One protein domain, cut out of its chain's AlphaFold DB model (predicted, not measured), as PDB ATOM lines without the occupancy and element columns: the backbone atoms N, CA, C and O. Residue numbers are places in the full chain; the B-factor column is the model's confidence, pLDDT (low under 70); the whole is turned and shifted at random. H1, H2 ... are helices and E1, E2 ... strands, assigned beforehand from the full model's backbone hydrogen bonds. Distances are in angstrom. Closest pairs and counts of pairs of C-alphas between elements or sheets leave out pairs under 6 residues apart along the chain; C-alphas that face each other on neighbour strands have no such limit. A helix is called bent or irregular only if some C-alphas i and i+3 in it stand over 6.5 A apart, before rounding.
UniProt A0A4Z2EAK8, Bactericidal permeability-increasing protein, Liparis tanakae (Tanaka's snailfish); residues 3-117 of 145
ATOM      1  N   LYS A   3      -8.877   9.765 -39.839       96.06
ATOM      2  CA  LYS A   3      -8.427   8.865 -38.771       96.06
ATOM      3  C   LYS A   3      -6.931   8.618 -38.915       96.06
ATOM      4  O   LYS A   3      -6.466   8.300 -40.004       96.06
ATOM      5  N   LEU A   4      -6.196   8.730 -37.813       95.94
ATOM      6  CA  LEU A   4      -4.782   8.372 -37.746       95.94
ATOM      7  C   LEU A   4      -4.646   7.037 -37.012       95.94
ATOM      8  O   LEU A   4      -5.146   6.887 -35.898       95.94
ATOM      9  N   LEU A   5      -3.988   6.067 -37.642       96.75
ATOM     10  CA  LEU A   5      -3.637   4.790 -37.033       96.75
ATOM     11  C   LEU A   5      -2.135   4.775 -36.764       96.75
ATOM     12  O   LEU A   5      -1.346   4.794 -37.705       96.75
ATOM     13  N   VAL A   6      -1.753   4.725 -35.491       95.19
ATOM     14  CA  VAL A   6      -0.352   4.621 -35.067       95.19
ATOM     15  C   VAL A   6      -0.048   3.166 -34.731       95.19
ATOM     16  O   VAL A   6      -0.796   2.541 -33.976       95.19
ATOM     17  N   ARG A   7       1.031   2.611 -35.287       95.94
ATOM     18  CA  ARG A   7       1.488   1.243 -35.007       95.94
ATOM     19  C   ARG A   7       2.976   1.250 -34.717       95.94
ATOM     20  O   ARG A   7       3.743   1.871 -35.441       95.94
ATOM     21  N   THR A   8       3.395   0.539 -33.683       94.88
ATOM     22  CA  THR A   8       4.817   0.378 -33.389       94.88
ATOM     23  C   THR A   8       5.474  -0.470 -34.482       94.88
ATOM     24  O   THR A   8       4.949  -1.522 -34.839       94.88
ATOM     25  N   ALA A   9       6.596  -0.004 -35.035       94.75
ATOM     26  CA  ALA A   9       7.319  -0.703 -36.100       94.75
ATOM     27  C   ALA A   9       8.227  -1.813 -35.543       94.75
ATOM     28  O   ALA A   9       8.371  -2.867 -36.155       94.75
ATOM     29  N   LYS A  10       8.813  -1.584 -34.363       94.06
ATOM     30  CA  LYS A  10       9.630  -2.536 -33.596       94.06
ATOM     31  C   LYS A  10       9.480  -2.264 -32.103       94.06
ATOM     32  O   LYS A  10       9.078  -1.168 -31.723       94.06
ATOM     33  N   ASN A  11       9.840  -3.224 -31.257       95.88
ATOM     34  CA  ASN A  11       9.834  -3.002 -29.811       95.88
ATOM     35  C   ASN A  11      10.711  -1.784 -29.452       95.88
ATOM     36  O   ASN A  11      11.825  -1.686 -29.977       95.88
ATOM     37  N   PRO A  12      10.232  -0.865 -28.590       94.88
ATOM     38  CA  PRO A  12      11.058   0.224 -28.089       94.88
ATOM     39  C   PRO A  12      12.302  -0.324 -27.395       94.88
ATOM     40  O   PRO A  12      12.215  -1.292 -26.636       94.88
ATOM     41  N   VAL A  13      13.446   0.298 -27.652       96.38
ATOM     42  CA  VAL A  13      14.724  -0.092 -27.052       96.38
ATOM     43  C   VAL A  13      15.062   0.905 -25.959       96.38
ATOM     44  O   VAL A  13      14.984   2.112 -26.179       96.38
ATOM     45  N   VAL A  14      15.416   0.391 -24.784       95.81
ATOM     46  CA  VAL A  14      15.922   1.187 -23.666       95.81
ATOM     47  C   VAL A  14      17.421   0.956 -23.570       95.81
ATOM     48  O   VAL A  14      17.849  -0.194 -23.475       95.81
ATOM     49  N   THR A  15      18.198   2.033 -23.564       97.50
ATOM     50  CA  THR A  15      19.654   1.984 -23.410       97.50
ATOM     51  C   THR A  15      20.042   2.695 -22.125       97.50
ATOM     52  O   THR A  15      19.580   3.808 -21.858       97.50
ATOM     53  N   PHE A  16      20.893   2.050 -21.330       97.62
ATOM     54  CA  PHE A  16      21.458   2.622 -20.117       97.62
ATOM     55  C   PHE A  16      22.933   2.928 -20.340       97.62
ATOM     56  O   PHE A  16      23.741   2.031 -20.571       97.62
ATOM     57  N   GLU A  17      23.265   4.205 -20.248       96.50
ATOM     58  CA  GLU A  17      24.625   4.721 -20.201       96.50
ATOM     59  C   GLU A  17      24.868   5.344 -18.819       96.50
ATOM     60  O   GLU A  17      23.909   5.702 -18.126       96.50
ATOM     61  N   PRO A  18      26.125   5.511 -18.375       96.06
ATOM     62  CA  PRO A  18      26.408   6.132 -17.087       96.06
ATOM     63  C   PRO A  18      25.671   7.472 -16.913       96.06
ATOM     64  O   PRO A  18      25.907   8.431 -17.647       96.06
ATOM     65  N   ASN A  19      24.775   7.527 -15.924       91.44
ATOM     66  CA  ASN A  19      23.903   8.665 -15.593       91.44
ATOM     67  C   ASN A  19      22.862   9.067 -16.658       91.44
ATOM     68  O   ASN A  19      22.235  10.118 -16.520       91.44
ATOM     69  N   ASN A  20      22.639   8.259 -17.696       93.31
ATOM     70  CA  ASN A  20      21.685   8.566 -18.756       93.31
ATOM     71  C   ASN A  20      20.910   7.317 -19.185       93.31
ATOM     72  O   ASN A  20      21.497   6.301 -19.535       93.31
ATOM     73  N   ALA A  21      19.583   7.404 -19.212       96.81
ATOM     74  CA  ALA A  21      18.748   6.381 -19.819       96.81
ATOM     75  C   ALA A  21      18.026   6.986 -21.021       96.81
ATOM     76  O   ALA A  21      17.438   8.065 -20.923       96.81
ATOM     77  N   THR A  22      18.043   6.298 -22.153       97.69
ATOM     78  CA  THR A  22      17.334   6.721 -23.363       97.69
ATOM     79  C   THR A  22      16.363   5.639 -23.798       97.69
ATOM     80  O   THR A  22      16.610   4.450 -23.611       97.69
ATOM     81  N   VAL A  23      15.230   6.052 -24.361       97.19
ATOM     82  CA  VAL A  23      14.282   5.146 -25.008       97.19
ATOM     83  C   VAL A  23      14.090   5.597 -26.442       97.19
ATOM     84  O   VAL A  23      13.744   6.753 -26.697       97.19
ATOM     85  N   GLU A  24      14.299   4.673 -27.366       97.50
ATOM     86  CA  GLU A  24      14.088   4.879 -28.790       97.50
ATOM     87  C   GLU A  24      12.898   4.048 -29.255       97.50
ATOM     88  O   GLU A  24      12.817   2.843 -29.001       97.50
ATOM     89  N   ALA A  25      11.955   4.698 -29.931       96.56
ATOM     90  CA  ALA A  25      10.758   4.056 -30.445       96.56
ATOM     91  C   ALA A  25      10.506   4.464 -31.895       96.56
ATOM     92  O   ALA A  25      10.469   5.652 -32.228       96.56
ATOM     93  N   SER A  26      10.260   3.450 -32.719       96.94
ATOM     94  CA  SER A  26       9.948   3.589 -34.138       96.94
ATOM     95  C   SER A  26       8.512   3.153 -34.377       96.94
ATOM     96  O   SER A  26       8.055   2.140 -33.839       96.94
ATOM     97  N   SER A  27       7.761   3.915 -35.158       96.88
ATOM     98  CA  SER A  27       6.342   3.667 -35.420       96.88
ATOM     99  C   SER A  27       5.961   4.079 -36.834       96.88
ATOM    100  O   SER A  27       6.609   4.922 -37.443       96.88
ATOM    101  N   THR A  28       4.876   3.519 -37.348       97.50
ATOM    102  CA  THR A  28       4.217   3.985 -38.564       97.50
ATOM    103  C   THR A  28       2.922   4.699 -38.208       97.50
ATOM    104  O   THR A  28       2.210   4.316 -37.275       97.50
ATOM    105  N   VAL A  29       2.617   5.763 -38.945       97.06
ATOM    106  CA  VAL A  29       1.366   6.510 -38.826       97.06
ATOM    107  C   VAL A  29       0.661   6.478 -40.169       97.06
ATOM    108  O   VAL A  29       1.115   7.099 -41.127       97.06
ATOM    109  N   THR A  30      -0.461   5.771 -40.249       97.69
ATOM    110  CA  THR A  30      -1.298   5.748 -41.451       97.69
ATOM    111  C   THR A  30      -2.460   6.717 -41.292       97.69
ATOM    112  O   THR A  30      -3.247   6.607 -40.349       97.69
ATOM    113  N   ALA A  31      -2.585   7.651 -42.232       97.31
ATOM    114  CA  ALA A  31      -3.726   8.547 -42.321       97.31
ATOM    115  C   ALA A  31      -4.794   7.960 -43.245       97.31
ATOM    116  O   ALA A  31      -4.498   7.558 -44.369       97.31
ATOM    117  N   TYR A  32      -6.040   7.949 -42.778       98.19
ATOM    118  CA  TYR A  32      -7.206   7.511 -43.536       98.19
ATOM    119  C   TYR A  32      -8.233   8.636 -43.648       98.19
ATOM    120  O   TYR A  32      -8.579   9.263 -42.644       98.19
ATOM    121  N   ALA A  33      -8.791   8.835 -44.840       97.69
ATOM    122  CA  ALA A  33     -10.043   9.561 -45.000       97.69
ATOM    123  C   ALA A  33     -11.215   8.644 -44.637       97.69
ATOM    124  O   ALA A  33     -11.272   7.494 -45.074       97.69
ATOM    125  N   ILE A  34     -12.153   9.168 -43.850       97.62
ATOM    126  CA  ILE A  34     -13.418   8.498 -43.545       97.62
ATOM    127  C   ILE A  34     -14.441   8.949 -44.587       97.62
ATOM    128  O   ILE A  34     -14.830  10.122 -44.597       97.62
ATOM    129  N   GLN A  35     -14.846   8.033 -45.466       95.62
ATOM    130  CA  GLN A  35     -15.859   8.274 -46.495       95.62
ATOM    131  C   GLN A  35     -17.283   8.351 -45.904       95.62
ATOM    132  O   GLN A  35     -17.498   7.889 -44.780       95.62
ATOM    133  N   PRO A  36     -18.285   8.870 -46.648       96.12
ATOM    134  CA  PRO A  36     -19.680   8.913 -46.189       96.12
ATOM    135  C   PRO A  36     -20.258   7.544 -45.804       96.12
ATOM    136  O   PRO A  36     -21.080   7.454 -44.901       96.12
ATOM    137  N   ASN A  37     -19.788   6.470 -46.442       95.88
ATOM    138  CA  ASN A  37     -20.162   5.086 -46.135       95.88
ATOM    139  C   ASN A  37     -19.293   4.443 -45.027       95.88
ATOM    140  O   ASN A  37     -19.240   3.221 -44.927       95.88
ATOM    141  N   ALA A  38     -18.562   5.250 -44.250       94.31
ATOM    142  CA  ALA A  38     -17.613   4.844 -43.207       94.31
ATOM    143  C   ALA A  38     -16.383   4.035 -43.673       94.31
ATOM    144  O   ALA A  38     -15.573   3.620 -42.840       94.31
ATOM    145  N   THR A  39     -16.180   3.857 -44.982       96.75
ATOM    146  CA  THR A  39     -14.975   3.205 -45.512       96.75
ATOM    147  C   THR A  39     -13.742   4.063 -45.232       96.75
ATOM    148  O   THR A  39     -13.773   5.289 -45.371       96.75
ATOM    149  N   LEU A  40     -12.644   3.412 -44.844       97.56
ATOM    150  CA  LEU A  40     -11.353   4.057 -44.624       97.56
ATOM    151  C   LEU A  40     -10.499   3.957 -45.888       97.56
ATOM    152  O   LEU A  40     -10.046   2.873 -46.247       97.56
ATOM    153  N   SER A  41     -10.236   5.092 -46.531       97.56
ATOM    154  CA  SER A  41      -9.309   5.166 -47.665       97.56
ATOM    155  C   SER A  41      -7.954   5.690 -47.208       97.56
ATOM    156  O   SER A  41      -7.914   6.782 -46.633       97.56
ATOM    157  N   PRO A  42      -6.853   4.947 -47.419       97.19
ATOM    158  CA  PRO A  42      -5.531   5.410 -47.025       97.19
ATOM    159  C   PRO A  42      -5.147   6.642 -47.847       97.19
ATOM    160  O   PRO A  42      -5.347   6.679 -49.058       97.19
ATOM    161  N   LEU A  43      -4.599   7.649 -47.174       97.25
ATOM    162  CA  LEU A  43      -4.097   8.873 -47.795       97.25
ATOM    163  C   LEU A  43      -2.577   8.819 -47.907       97.25
ATOM    164  O   LEU A  43      -2.020   9.028 -48.979       97.25
ATOM    165  N   PHE A  44      -1.907   8.504 -46.801       97.12
ATOM    166  CA  PHE A  44      -0.456   8.381 -46.730       97.12
ATOM    167  C   PHE A  44      -0.030   7.613 -45.474       97.12
ATOM    168  O   PHE A  44      -0.785   7.480 -44.507       97.12
ATOM    169  N   VAL A  45       1.204   7.120 -45.496       97.44
ATOM    170  CA  VAL A  45       1.894   6.453 -44.392       97.44
ATOM    171  C   VAL A  45       3.159   7.240 -44.081       97.44
ATOM    172  O   VAL A  45       3.959   7.508 -44.978       97.44
ATOM    173  N   LEU A  46       3.345   7.594 -42.813       97.44
ATOM    174  CA  LEU A  46       4.552   8.234 -42.302       97.44
ATOM    175  C   LEU A  46       5.337   7.247 -41.441       97.44
ATOM    176  O   LEU A  46       4.738   6.471 -40.694       97.44
ATOM    177  N   ASN A  47       6.661   7.331 -41.499       97.38
ATOM    178  CA  ASN A  47       7.542   6.682 -40.537       97.38
ATOM    179  C   ASN A  47       7.910   7.704 -39.465       97.38
ATOM    180  O   ASN A  47       8.298   8.827 -39.784       97.38
ATOM    181  N   MET A  48       7.771   7.312 -38.206       97.00
ATOM    182  CA  MET A  48       8.020   8.140 -37.037       97.00
ATOM    183  C   MET A  48       9.140   7.527 -36.208       97.00
ATOM    184  O   MET A  48       9.000   6.409 -35.715       97.00
ATOM    185  N   GLU A  49      10.204   8.292 -36.002       97.31
ATOM    186  CA  GLU A  49      11.316   7.940 -35.122       97.31
ATOM    187  C   GLU A  49      11.337   8.896 -33.933       97.31
ATOM    188  O   GLU A  49      11.285  10.118 -34.093       97.31
ATOM    189  N   THR A  50      11.392   8.350 -32.721       97.06
ATOM    190  CA  THR A  50      11.357   9.138 -31.485       97.06
ATOM    191  C   THR A  50      12.443   8.696 -30.522       97.06
ATOM    192  O   THR A  50      12.691   7.507 -30.353       97.06
ATOM    193  N   SER A  51      13.062   9.676 -29.867       97.44
ATOM    194  CA  SER A  51      14.018   9.473 -28.784       97.44
ATOM    195  C   SER A  51      13.574  10.290 -27.579       97.44
ATOM    196  O   SER A  51      13.314  11.496 -27.689       97.44
ATOM    197  N   VAL A  52      13.488   9.637 -26.426       97.75
ATOM    198  CA  VAL A  52      13.199  10.269 -25.137       97.75
ATOM    199  C   VAL A  52      14.318   9.959 -24.149       97.75
ATOM    200  O   VAL A  52      14.898   8.875 -24.166       97.75
ATOM    201  N   SER A  53      14.632  10.912 -23.281       97.25
ATOM    202  CA  SER A  53      15.453  10.666 -22.098       97.25
ATOM    203  C   SER A  53      14.542  10.162 -20.991       97.25
ATOM    204  O   SER A  53      13.441  10.680 -20.808       97.25
ATOM    205  N   ALA A  54      14.982   9.145 -20.269       96.44
ATOM    206  CA  ALA A  54      14.288   8.567 -19.137       96.44
ATOM    207  C   ALA A  54      15.062   8.868 -17.850       96.44
ATOM    208  O   ALA A  54      16.284   8.783 -17.781       96.44
ATOM    209  N   ARG A  55      14.324   9.208 -16.802       94.62
ATOM    210  CA  ARG A  55      14.796   9.249 -15.424       94.62
ATOM    211  C   ARG A  55      14.095   8.139 -14.674       94.62
ATOM    212  O   ARG A  55      12.872   8.036 -14.746       94.62
ATOM    213  N   VAL A  56      14.866   7.338 -13.958       94.88
ATOM    214  CA  VAL A  56      14.365   6.243 -13.127       94.88
ATOM    215  C   VAL A  56      14.548   6.642 -11.667       94.88
ATOM    216  O   VAL A  56      15.554   7.255 -11.315       94.88
ATOM    217  N   PHE A  57      13.565   6.347 -10.825       94.75
ATOM    218  CA  PHE A  57      13.593   6.664  -9.398       94.75
ATOM    219  C   PHE A  57      12.797   5.629  -8.602       94.75
ATOM    220  O   PHE A  57      11.970   4.903  -9.153       94.75
ATOM    221  N   VAL A  58      13.040   5.558  -7.297       95.62
ATOM    222  CA  VAL A  58      12.291   4.678  -6.394       95.62
ATOM    223  C   VAL A  58      11.203   5.484  -5.690       95.62
ATOM    224  O   VAL A  58      11.454   6.582  -5.200       95.62
ATOM    225  N   SER A  59       9.984   4.946  -5.660       94.00
ATOM    226  CA  SER A  59       8.839   5.518  -4.949       94.00
ATOM    227  C   SER A  59       8.183   4.429  -4.102       94.00
ATOM    228  O   SER A  59       7.508   3.535  -4.622       94.00
ATOM    229  N   GLY A  60       8.448   4.456  -2.794       92.00
ATOM    230  CA  GLY A  60       8.109   3.355  -1.890       92.00
ATOM    231  C   GLY A  60       8.781   2.047  -2.327       92.00
ATOM    232  O   GLY A  60       9.982   2.011  -2.564       92.00
ATOM    233  N   MET A  61       7.994   0.983  -2.494       94.31
ATOM    234  CA  MET A  61       8.460  -0.332  -2.973       94.31
ATOM    235  C   MET A  61       8.373  -0.491  -4.503       94.31
ATOM    236  O   MET A  61       8.129  -1.590  -5.004       94.31
ATOM    237  N   ARG A  62       8.480   0.596  -5.277       95.62
ATOM    238  CA  ARG A  62       8.290   0.569  -6.738       95.62
ATOM    239  C   ARG A  62       9.401   1.315  -7.463       95.62
ATOM    240  O   ARG A  62       9.797   2.402  -7.050       95.62
ATOM    241  N   LEU A  63       9.846   0.751  -8.583       95.81
ATOM    242  CA  LEU A  63      10.711   1.414  -9.548       95.81
ATOM    243  C   LEU A  63       9.835   2.210 -10.512       95.81
ATOM    244  O   LEU A  63       9.097   1.641 -11.317       95.81
ATOM    245  N   ALA A  64       9.880   3.526 -10.397       97.00
ATOM    246  CA  ALA A  64       9.122   4.454 -11.212       97.00
ATOM    247  C   ALA A  64      10.024   5.158 -12.226       97.00
ATOM    248  O   ALA A  64      11.255   5.097 -12.162       97.00
ATOM    249  N   GLY A  65       9.392   5.822 -13.187       96.00
ATOM    250  CA  GLY A  65      10.106   6.563 -14.209       96.00
ATOM    251  C   GLY A  65       9.396   7.834 -14.636       96.00
ATOM    252  O   GLY A  65       8.216   8.050 -14.363       96.00
ATOM    253  N   ALA A  66      10.141   8.680 -15.330       97.06
ATOM    254  CA  ALA A  66       9.632   9.821 -16.068       97.06
ATOM    255  C   ALA A  66      10.476  10.000 -17.328       97.06
ATOM    256  O   ALA A  66      11.687   9.805 -17.297       97.06
ATOM    257  N   VAL A  67       9.853  10.399 -18.424       97.44
ATOM    258  CA  VAL A  67      10.498  10.645 -19.708       97.44
ATOM    259  C   VAL A  67      10.368  12.102 -20.132       97.44
ATOM    260  O   VAL A  67       9.427  12.806 -19.750       97.44
ATOM    261  N   ASN A  68      11.311  12.548 -20.953       97.12
ATOM    262  CA  ASN A  68      11.266  13.823 -21.647       97.12
ATOM    263  C   ASN A  68      11.639  13.633 -23.120       97.12
ATOM    264  O   ASN A  68      12.521  12.843 -23.450       97.12
ATOM    265  N   LEU A  69      10.969  14.354 -24.017       96.44
ATOM    266  CA  LEU A  69      11.222  14.231 -25.450       96.44
ATOM    267  C   LEU A  69      12.564  14.864 -25.824       96.44
ATOM    268  O   LEU A  69      12.735  16.071 -25.661       96.44
ATOM    269  N   ASN A  70      13.471  14.070 -26.398       95.88
ATOM    270  CA  ASN A  70      14.729  14.569 -26.953       95.88
ATOM    271  C   ASN A  70      14.514  14.993 -28.408       95.88
ATOM    272  O   ASN A  70      14.686  16.156 -28.772       95.88
ATOM    273  N   LYS A  71      14.105  14.034 -29.243       95.00
ATOM    274  CA  LYS A  71      13.947  14.208 -30.686       95.00
ATOM    275  C   LYS A  71      12.739  13.428 -31.184       95.00
ATOM    276  O   LYS A  71      12.403  12.364 -30.668       95.00
ATOM    277  N   MET A  72      12.121  13.971 -32.220       95.56
ATOM    278  CA  MET A  72      11.126  13.297 -33.029       95.56
ATOM    279  C   MET A  72      11.363  13.667 -34.489       95.56
ATOM    280  O   MET A  72      11.643  14.832 -34.781       95.56
ATOM    281  N   ASP A  73      11.287  12.677 -35.368       95.75
ATOM    282  CA  ASP A  73      11.401  12.859 -36.806       95.75
ATOM    283  C   ASP A  73      10.292  12.097 -37.534       95.75
ATOM    284  O   ASP A  73       9.924  10.984 -37.146       95.75
ATOM    285  N   LEU A  74       9.763  12.715 -38.586       96.31
ATOM    286  CA  LEU A  74       8.739  12.149 -39.452       96.31
ATOM    287  C   LEU A  74       9.232  12.161 -40.893       96.31
ATOM    288  O   LEU A  74       9.555  13.213 -41.448       96.31
ATOM    289  N   THR A  75       9.206  10.993 -41.524       96.44
ATOM    290  CA  THR A  75       9.523  10.826 -42.944       96.44
ATOM    291  C   THR A  75       8.335  10.229 -43.689       96.44
ATOM    292  O   THR A  75       7.489   9.545 -43.107       96.44
ATOM    293  N   LEU A  76       8.231  10.518 -44.987       96.88
ATOM    294  CA  LEU A  76       7.200   9.922 -45.831       96.88
ATOM    295  C   LEU A  76       7.566   8.464 -46.121       96.88
ATOM    296  O   LEU A  76       8.644   8.194 -46.640       96.88
ATOM    297  N   GLY A  77       6.662   7.538 -45.809       95.69
ATOM    298  CA  GLY A  77       6.766   6.149 -46.252       95.69
ATOM    299  C   GLY A  77       6.096   5.949 -47.609       95.69
ATOM    300  O   GLY A  77       6.720   5.505 -48.566       95.69
ATOM    301  N   THR A  78       4.809   6.280 -47.715       96.88
ATOM    302  CA  THR A  78       4.030   6.117 -48.955       96.88
ATOM    303  C   THR A  78       2.937   7.178 -49.026       96.88
ATOM    304  O   THR A  78       2.337   7.495 -48.002       96.88
ATOM    305  N   SER A  79       2.649   7.710 -50.214       97.62
ATOM    306  CA  SER A  79       1.530   8.632 -50.444       97.62
ATOM    307  C   SER A  79       0.618   8.119 -51.552       97.62
ATOM    308  O   SER A  79       1.095   7.694 -52.600       97.62
ATOM    309  N   TYR A  80      -0.692   8.195 -51.325       97.19
ATOM    310  CA  TYR A  80      -1.747   7.905 -52.303       97.19
ATOM    311  C   TYR A  80      -2.415   9.186 -52.827       97.19
ATOM    312  O   TYR A  80      -3.344   9.119 -53.626       97.19
ATOM    313  N   VAL A  81      -1.958  10.352 -52.361       95.75
ATOM    314  CA  VAL A  81      -2.537  11.670 -52.666       95.75
ATOM    315  C   VAL A  81      -1.542  12.609 -53.354       95.75
ATOM    316  O   VAL A  81      -1.792  13.805 -53.456       95.75
ATOM    317  N   GLY A  82      -0.414  12.070 -53.825       94.75
ATOM    318  CA  GLY A  82       0.680  12.842 -54.413       94.75
ATOM    319  C   GLY A  82       1.605  13.468 -53.368       94.75
ATOM    320  O   GLY A  82       1.619  13.065 -52.200       94.75
ATOM    321  N   ASP A  83       2.401  14.438 -53.805       93.44
ATOM    322  CA  ASP A  83       3.442  15.050 -52.984       93.44
ATOM    323  C   ASP A  83       2.880  16.083 -52.005       93.44
ATOM    324  O   ASP A  83       1.997  16.877 -52.328       93.44
ATOM    325  N   PHE A  84       3.429  16.104 -50.791       93.50
ATOM    326  CA  PHE A  84       3.095  17.096 -49.774       93.50
ATOM    327  C   PHE A  84       4.255  17.307 -48.796       93.50
ATOM    328  O   PHE A  84       5.152  16.475 -48.648       93.50
ATOM    329  N   GLN A  85       4.233  18.433 -48.084       91.44
ATOM    330  CA  GLN A  85       5.286  18.778 -47.132       91.44
ATOM    331  C   GLN A  85       5.082  18.090 -45.774       91.44
ATOM    332  O   GLN A  85       4.255  18.507 -44.962       91.44
ATOM    333  N   VAL A  86       5.906  17.081 -45.475       94.00
ATOM    334  CA  VAL A  86       5.892  16.367 -44.179       94.00
ATOM    335  C   VAL A  86       6.324  17.261 -43.010       94.00
ATOM    336  O   VAL A  86       5.886  17.055 -41.879       94.00
ATOM    337  N   ARG A  87       7.129  18.305 -43.264       92.38
ATOM    338  CA  ARG A  87       7.656  19.207 -42.221       92.38
ATOM    339  C   ARG A  87       6.554  19.828 -41.355       92.38
ATOM    340  O   ARG A  87       6.728  19.927 -40.144       92.38
ATOM    341  N   THR A  88       5.418  20.200 -41.943       89.56
ATOM    342  CA  THR A  88       4.285  20.769 -41.194       89.56
ATOM    343  C   THR A  88       3.675  19.743 -40.239       89.56
ATOM    344  O   THR A  88       3.395  20.062 -39.083       89.56
ATOM    345  N   LEU A  89       3.535  18.490 -40.685       93.12
ATOM    346  CA  LEU A  89       3.058  17.395 -39.837       93.12
ATOM    347  C   LEU A  89       4.058  17.082 -38.720       93.12
ATOM    348  O   LEU A  89       3.633  16.833 -37.594       93.12
ATOM    349  N   ASN A  90       5.363  17.175 -38.993       93.62
ATOM    350  CA  ASN A  90       6.403  17.006 -37.979       93.62
ATOM    351  C   ASN A  90       6.210  17.959 -36.792       93.62
ATOM    352  O   ASN A  90       6.136  17.516 -35.647       93.62
ATOM    353  N   SER A  91       6.015  19.254 -37.058       93.00
ATOM    354  CA  SER A  91       5.770  20.255 -36.008       93.00
ATOM    355  C   SER A  91       4.489  19.982 -35.209       93.00
ATOM    356  O   SER A  91       4.475  20.124 -33.981       93.00
ATOM    357  N   ILE A  92       3.414  19.560 -35.885       93.31
ATOM    358  CA  ILE A  92       2.137  19.227 -35.236       93.31
ATOM    359  C   ILE A  92       2.317  18.035 -34.296       93.31
ATOM    360  O   ILE A  92       1.991  18.126 -33.113       93.31
ATOM    361  N   PHE A  93       2.870  16.926 -34.785       94.50
ATOM    362  CA  PHE A  93       3.031  15.731 -33.963       94.50
ATOM    363  C   PHE A  93       4.041  15.940 -32.834       94.50
ATOM    364  O   PHE A  93       3.815  15.449 -31.731       94.50
ATOM    365  N   GLN A  94       5.112  16.707 -33.057       95.44
ATOM    366  CA  GLN A  94       6.047  17.057 -31.990       95.44
ATOM    367  C   GLN A  94       5.344  17.834 -30.865       95.44
ATOM    368  O   GLN A  94       5.609  17.592 -29.687       95.44
ATOM    369  N   THR A  95       4.412  18.725 -31.213       95.75
ATOM    370  CA  THR A  95       3.595  19.466 -30.241       95.75
ATOM    371  C   THR A  95       2.660  18.532 -29.475       95.75
ATOM    372  O   THR A  95       2.623  18.576 -28.246       95.75
ATOM    373  N   VAL A  96       1.963  17.629 -30.175       94.94
ATOM    374  CA  VAL A  96       1.087  16.622 -29.551       94.94
ATOM    375  C   VAL A  96       1.873  15.711 -28.606       94.94
ATOM    376  O   VAL A  96       1.432  15.455 -27.484       94.94
ATOM    377  N   LEU A  97       3.065  15.261 -29.012       95.38
ATOM    378  CA  LEU A  97       3.930  14.450 -28.160       95.38
ATOM    379  C   LEU A  97       4.306  15.198 -26.880       95.38
ATOM    380  O   LEU A  97       4.133  14.654 -25.791       95.38
ATOM    381  N   LYS A  98       4.770  16.447 -26.993       96.00
ATOM    382  CA  LYS A  98       5.208  17.246 -25.838       96.00
ATOM    383  C   LYS A  98       4.071  17.598 -24.881       96.00
ATOM    384  O   LYS A  98       4.269  17.521 -23.674       96.00
ATOM    385  N   LEU A  99       2.912  17.999 -25.401       97.19
ATOM    386  CA  LEU A  99       1.832  18.560 -24.582       97.19
ATOM    387  C   LEU A  99       0.830  17.521 -24.079       97.19
ATOM    388  O   LEU A  99       0.172  17.763 -23.074       97.19
ATOM    389  N   VAL A 100       0.700  16.379 -24.759       96.75
ATOM    390  CA  VAL A 100      -0.333  15.381 -24.440       96.75
ATOM    391  C   VAL A 100       0.290  14.037 -24.088       96.75
ATOM    392  O   VAL A 100       0.042  13.501 -23.006       96.75
ATOM    393  N   VAL A 101       1.124  13.488 -24.973       95.44
ATOM    394  CA  VAL A 101       1.615  12.109 -24.825       95.44
ATOM    395  C   VAL A 101       2.635  11.988 -23.695       95.44
ATOM    396  O   VAL A 101       2.459  11.137 -22.829       95.44
ATOM    397  N   ILE A 102       3.661  12.845 -23.648       97.50
ATOM    398  CA  ILE A 102       4.703  12.804 -22.609       97.50
ATOM    399  C   ILE A 102       4.114  12.985 -21.197       97.50
ATOM    400  O   ILE A 102       4.414  12.152 -20.339       97.50
ATOM    401  N   PRO A 103       3.237  13.974 -20.923       98.06
ATOM    402  CA  PRO A 103       2.590  14.085 -19.616       98.06
ATOM    403  C   PRO A 103       1.773  12.843 -19.248       98.06
ATOM    404  O   PRO A 103       1.896  12.330 -18.137       98.06
ATOM    405  N   THR A 104       0.994  12.307 -20.193       97.88
ATOM    406  CA  THR A 104       0.174  11.105 -19.964       97.88
ATOM    407  C   THR A 104       1.041   9.878 -19.671       97.88
ATOM    408  O   THR A 104       0.742   9.114 -18.753       97.88
ATOM    409  N   LEU A 105       2.142   9.703 -20.409       96.38
ATOM    410  CA  LEU A 105       3.118   8.642 -20.166       96.38
ATOM    411  C   LEU A 105       3.761   8.786 -18.787       96.38
ATOM    412  O   LEU A 105       3.840   7.801 -18.061       96.38
ATOM    413  N   ASN A 106       4.144   9.998 -18.383       98.06
ATOM    414  CA  ASN A 106       4.747  10.242 -17.071       98.06
ATOM    415  C   ASN A 106       3.801   9.921 -15.914       98.06
ATOM    416  O   ASN A 106       4.254   9.382 -14.909       98.06
ATOM    417  N   VAL A 107       2.491  10.149 -16.061       98.12
ATOM    418  CA  VAL A 107       1.498   9.703 -15.066       98.12
ATOM    419  C   VAL A 107       1.490   8.178 -14.930       98.12
ATOM    420  O   VAL A 107       1.391   7.663 -13.819       98.12
ATOM    421  N   GLN A 108       1.609   7.436 -16.035       97.44
ATOM    422  CA  GLN A 108       1.654   5.970 -15.982       97.44
ATOM    423  C   GLN A 108       2.993   5.454 -15.447       97.44
ATOM    424  O   GLN A 108       3.002   4.564 -14.600       97.44
ATOM    425  N   LEU A 109       4.115   6.030 -15.881       97.12
ATOM    426  CA  LEU A 109       5.454   5.644 -15.427       97.12
ATOM    427  C   LEU A 109       5.685   5.970 -13.944       97.12
ATOM    428  O   LEU A 109       6.363   5.209 -13.255       97.12
ATOM    429  N   ALA A 110       5.070   7.039 -13.428       97.12
ATOM    430  CA  ALA A 110       5.124   7.396 -12.013       97.12
ATOM    431  C   ALA A 110       4.425   6.374 -11.106       97.12
ATOM    432  O   ALA A 110       4.793   6.245  -9.940       97.12
ATOM    433  N   LYS A 111       3.458   5.600 -11.629       97.25
ATOM    434  CA  LYS A 111       2.885   4.465 -10.883       97.25
ATOM    435  C   LYS A 111       3.939   3.400 -10.599       97.25
ATOM    436  O   LYS A 111       3.803   2.678  -9.618       97.25
ATOM    437  N   GLY A 112       4.963   3.296 -11.443       96.38
ATOM    438  CA  GLY A 112       6.088   2.384 -11.292       96.38
ATOM    439  C   GLY A 112       5.739   0.900 -11.369       96.38
ATOM    440  O   GLY A 112       4.576   0.494 -11.444       96.38
ATOM    441  N   TYR A 113       6.779   0.080 -11.321       95.94
ATOM    442  CA  TYR A 113       6.730  -1.375 -11.293       95.94
ATOM    443  C   TYR A 113       7.204  -1.878  -9.920       95.94
ATOM    444  O   TYR A 113       8.158  -1.315  -9.382       95.94
ATOM    445  N   PRO A 114       6.547  -2.877  -9.303       95.56
ATOM    446  CA  PRO A 114       6.920  -3.332  -7.968       95.56
ATOM    447  C   PRO A 114       8.346  -3.891  -7.942       95.56
ATOM    448  O   PRO A 114       8.729  -4.686  -8.798       95.56
ATOM    449  N   LEU A 115       9.117  -3.483  -6.937       94.88
ATOM    450  CA  LEU A 115      10.405  -4.092  -6.627       94.88
ATOM    451  C   LEU A 115      10.191  -5.423  -5.889       94.88
ATOM    452  O   LEU A 115       9.179  -5.582  -5.196       94.88
ATOM    453  N   PRO A 116      11.115  -6.389  -6.028       92.38
ATOM    454  CA  PRO A 116      11.024  -7.653  -5.313       92.38
ATOM    455  C   PRO A 116      11.050  -7.429  -3.795       92.38
ATOM    456  O   PRO A 116      11.744  -6.545  -3.295       92.38
ATOM    457  N   THR A 117      10.272  -8.229  -3.061       89.19
ATOM    458  CA  THR A 117      10.100  -8.086  -1.606       89.19
ATOM    459  C   THR A 117      10.353  -9.400  -0.878       89.19
ATOM    460  O   THR A 117      10.029 -10.469  -1.390       89.19
TER     461      THR A 117
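What this domain is: This is residues 3 to 117 of the 145 residues of the protein "Bactericidal permeability-increasing protein" of Liparis tanakae (Tanaka's snailfish) (UniProt A0A4Z2EAK8). This is one long, twisted sheet built on three long hairpin strands, E3, E4 and E5, with the short strands E1 and E2 one after the other along the far side of E3 and one bent helix, H1, running along the E5 side, its first arm over E4 and E5. The long strands make the length of the model, and E4 and E5 bend on their way. The printed part has 115 residues, with five named strands, E1 to E5, followed along the chain by one named helix, H1; the sheet is branched, E3 having three neighbours, E1, E2 and E4, and E5 being the neighbour of E4, each of these pairs antiparallel, and the class is mixed, helices and strands. The whole is loose and elongated, with a radius of gyration of the C-alphas of 17.4 A and spans of 55 by 31 by 24 A.

Where its parts are: Find C-alpha 3 at (-8.427, 8.865, -38.771), where E1, residues 3 to 8, begins. After it come E2, residues 13 to 17, and E3, residues 20 to 34, which is 43.0 A long. Find C-alpha 40 at (-11.353, 4.057, -44.624); from there E4 runs to residue 59 over 44.5 A, bending by 92 degrees at residue 43. E5, residues 62 to 79, is 45.0 A long and bends by 65 degrees at residue 70. H1, residues 86 to 110, was assigned as one helix by its hydrogen bonds but is bent, with C-alphas 99 and 102 6.7 A apart: H1a is residues 86 to 99, 20.1 A long, and H1b is residues 102 to 110, ending at C-alpha 110 at (5.124, 7.396, -12.013).

How they stand to each other: Look first at the meander E2 E3 E4 E5, each strand the antiparallel neighbour of the one before. Between E3 and E4, N 27 and O 48 are 2.8 A apart; between E4 and E5, N 55 and O 66 are 2.7 A apart. E1 and E2 lie on one side of E3, with N 5 and O 30 at 2.9 A and N 15 and O 22 at 2.9 A, and E4 on the other side. H1a is on the sheet at a height of 8.5 A, over E4 and E5, and runs along the strands, at 10 degrees to E5 on the local plane; its closest C-alphas to E5 are those of Asn 90 and Leu 74, 5.6 A. H1b is on the opposite face, over none of the strands, at a height of 4.1 A, only just above the sheet's level; the C-alphas of Leu 109 and Gly 65 are its closest to E5, 4.9 A. H1a and H1b stand at a steep tilt of 39 degrees. In both arms every O i to N i+4 pair is within hydrogen-bond range. E1 and E5 are apart.

The domain as a whole: The two C-alphas farthest apart are those of Gly 82 and Thr 117, 57.6 A. Beyond H1b, residues 113 to 114 pair antiparallel with residues 62 to 63 of E5. The printed part has no cut and no long link. Its mean pLDDT is 95.9, and no printed residue is under 70.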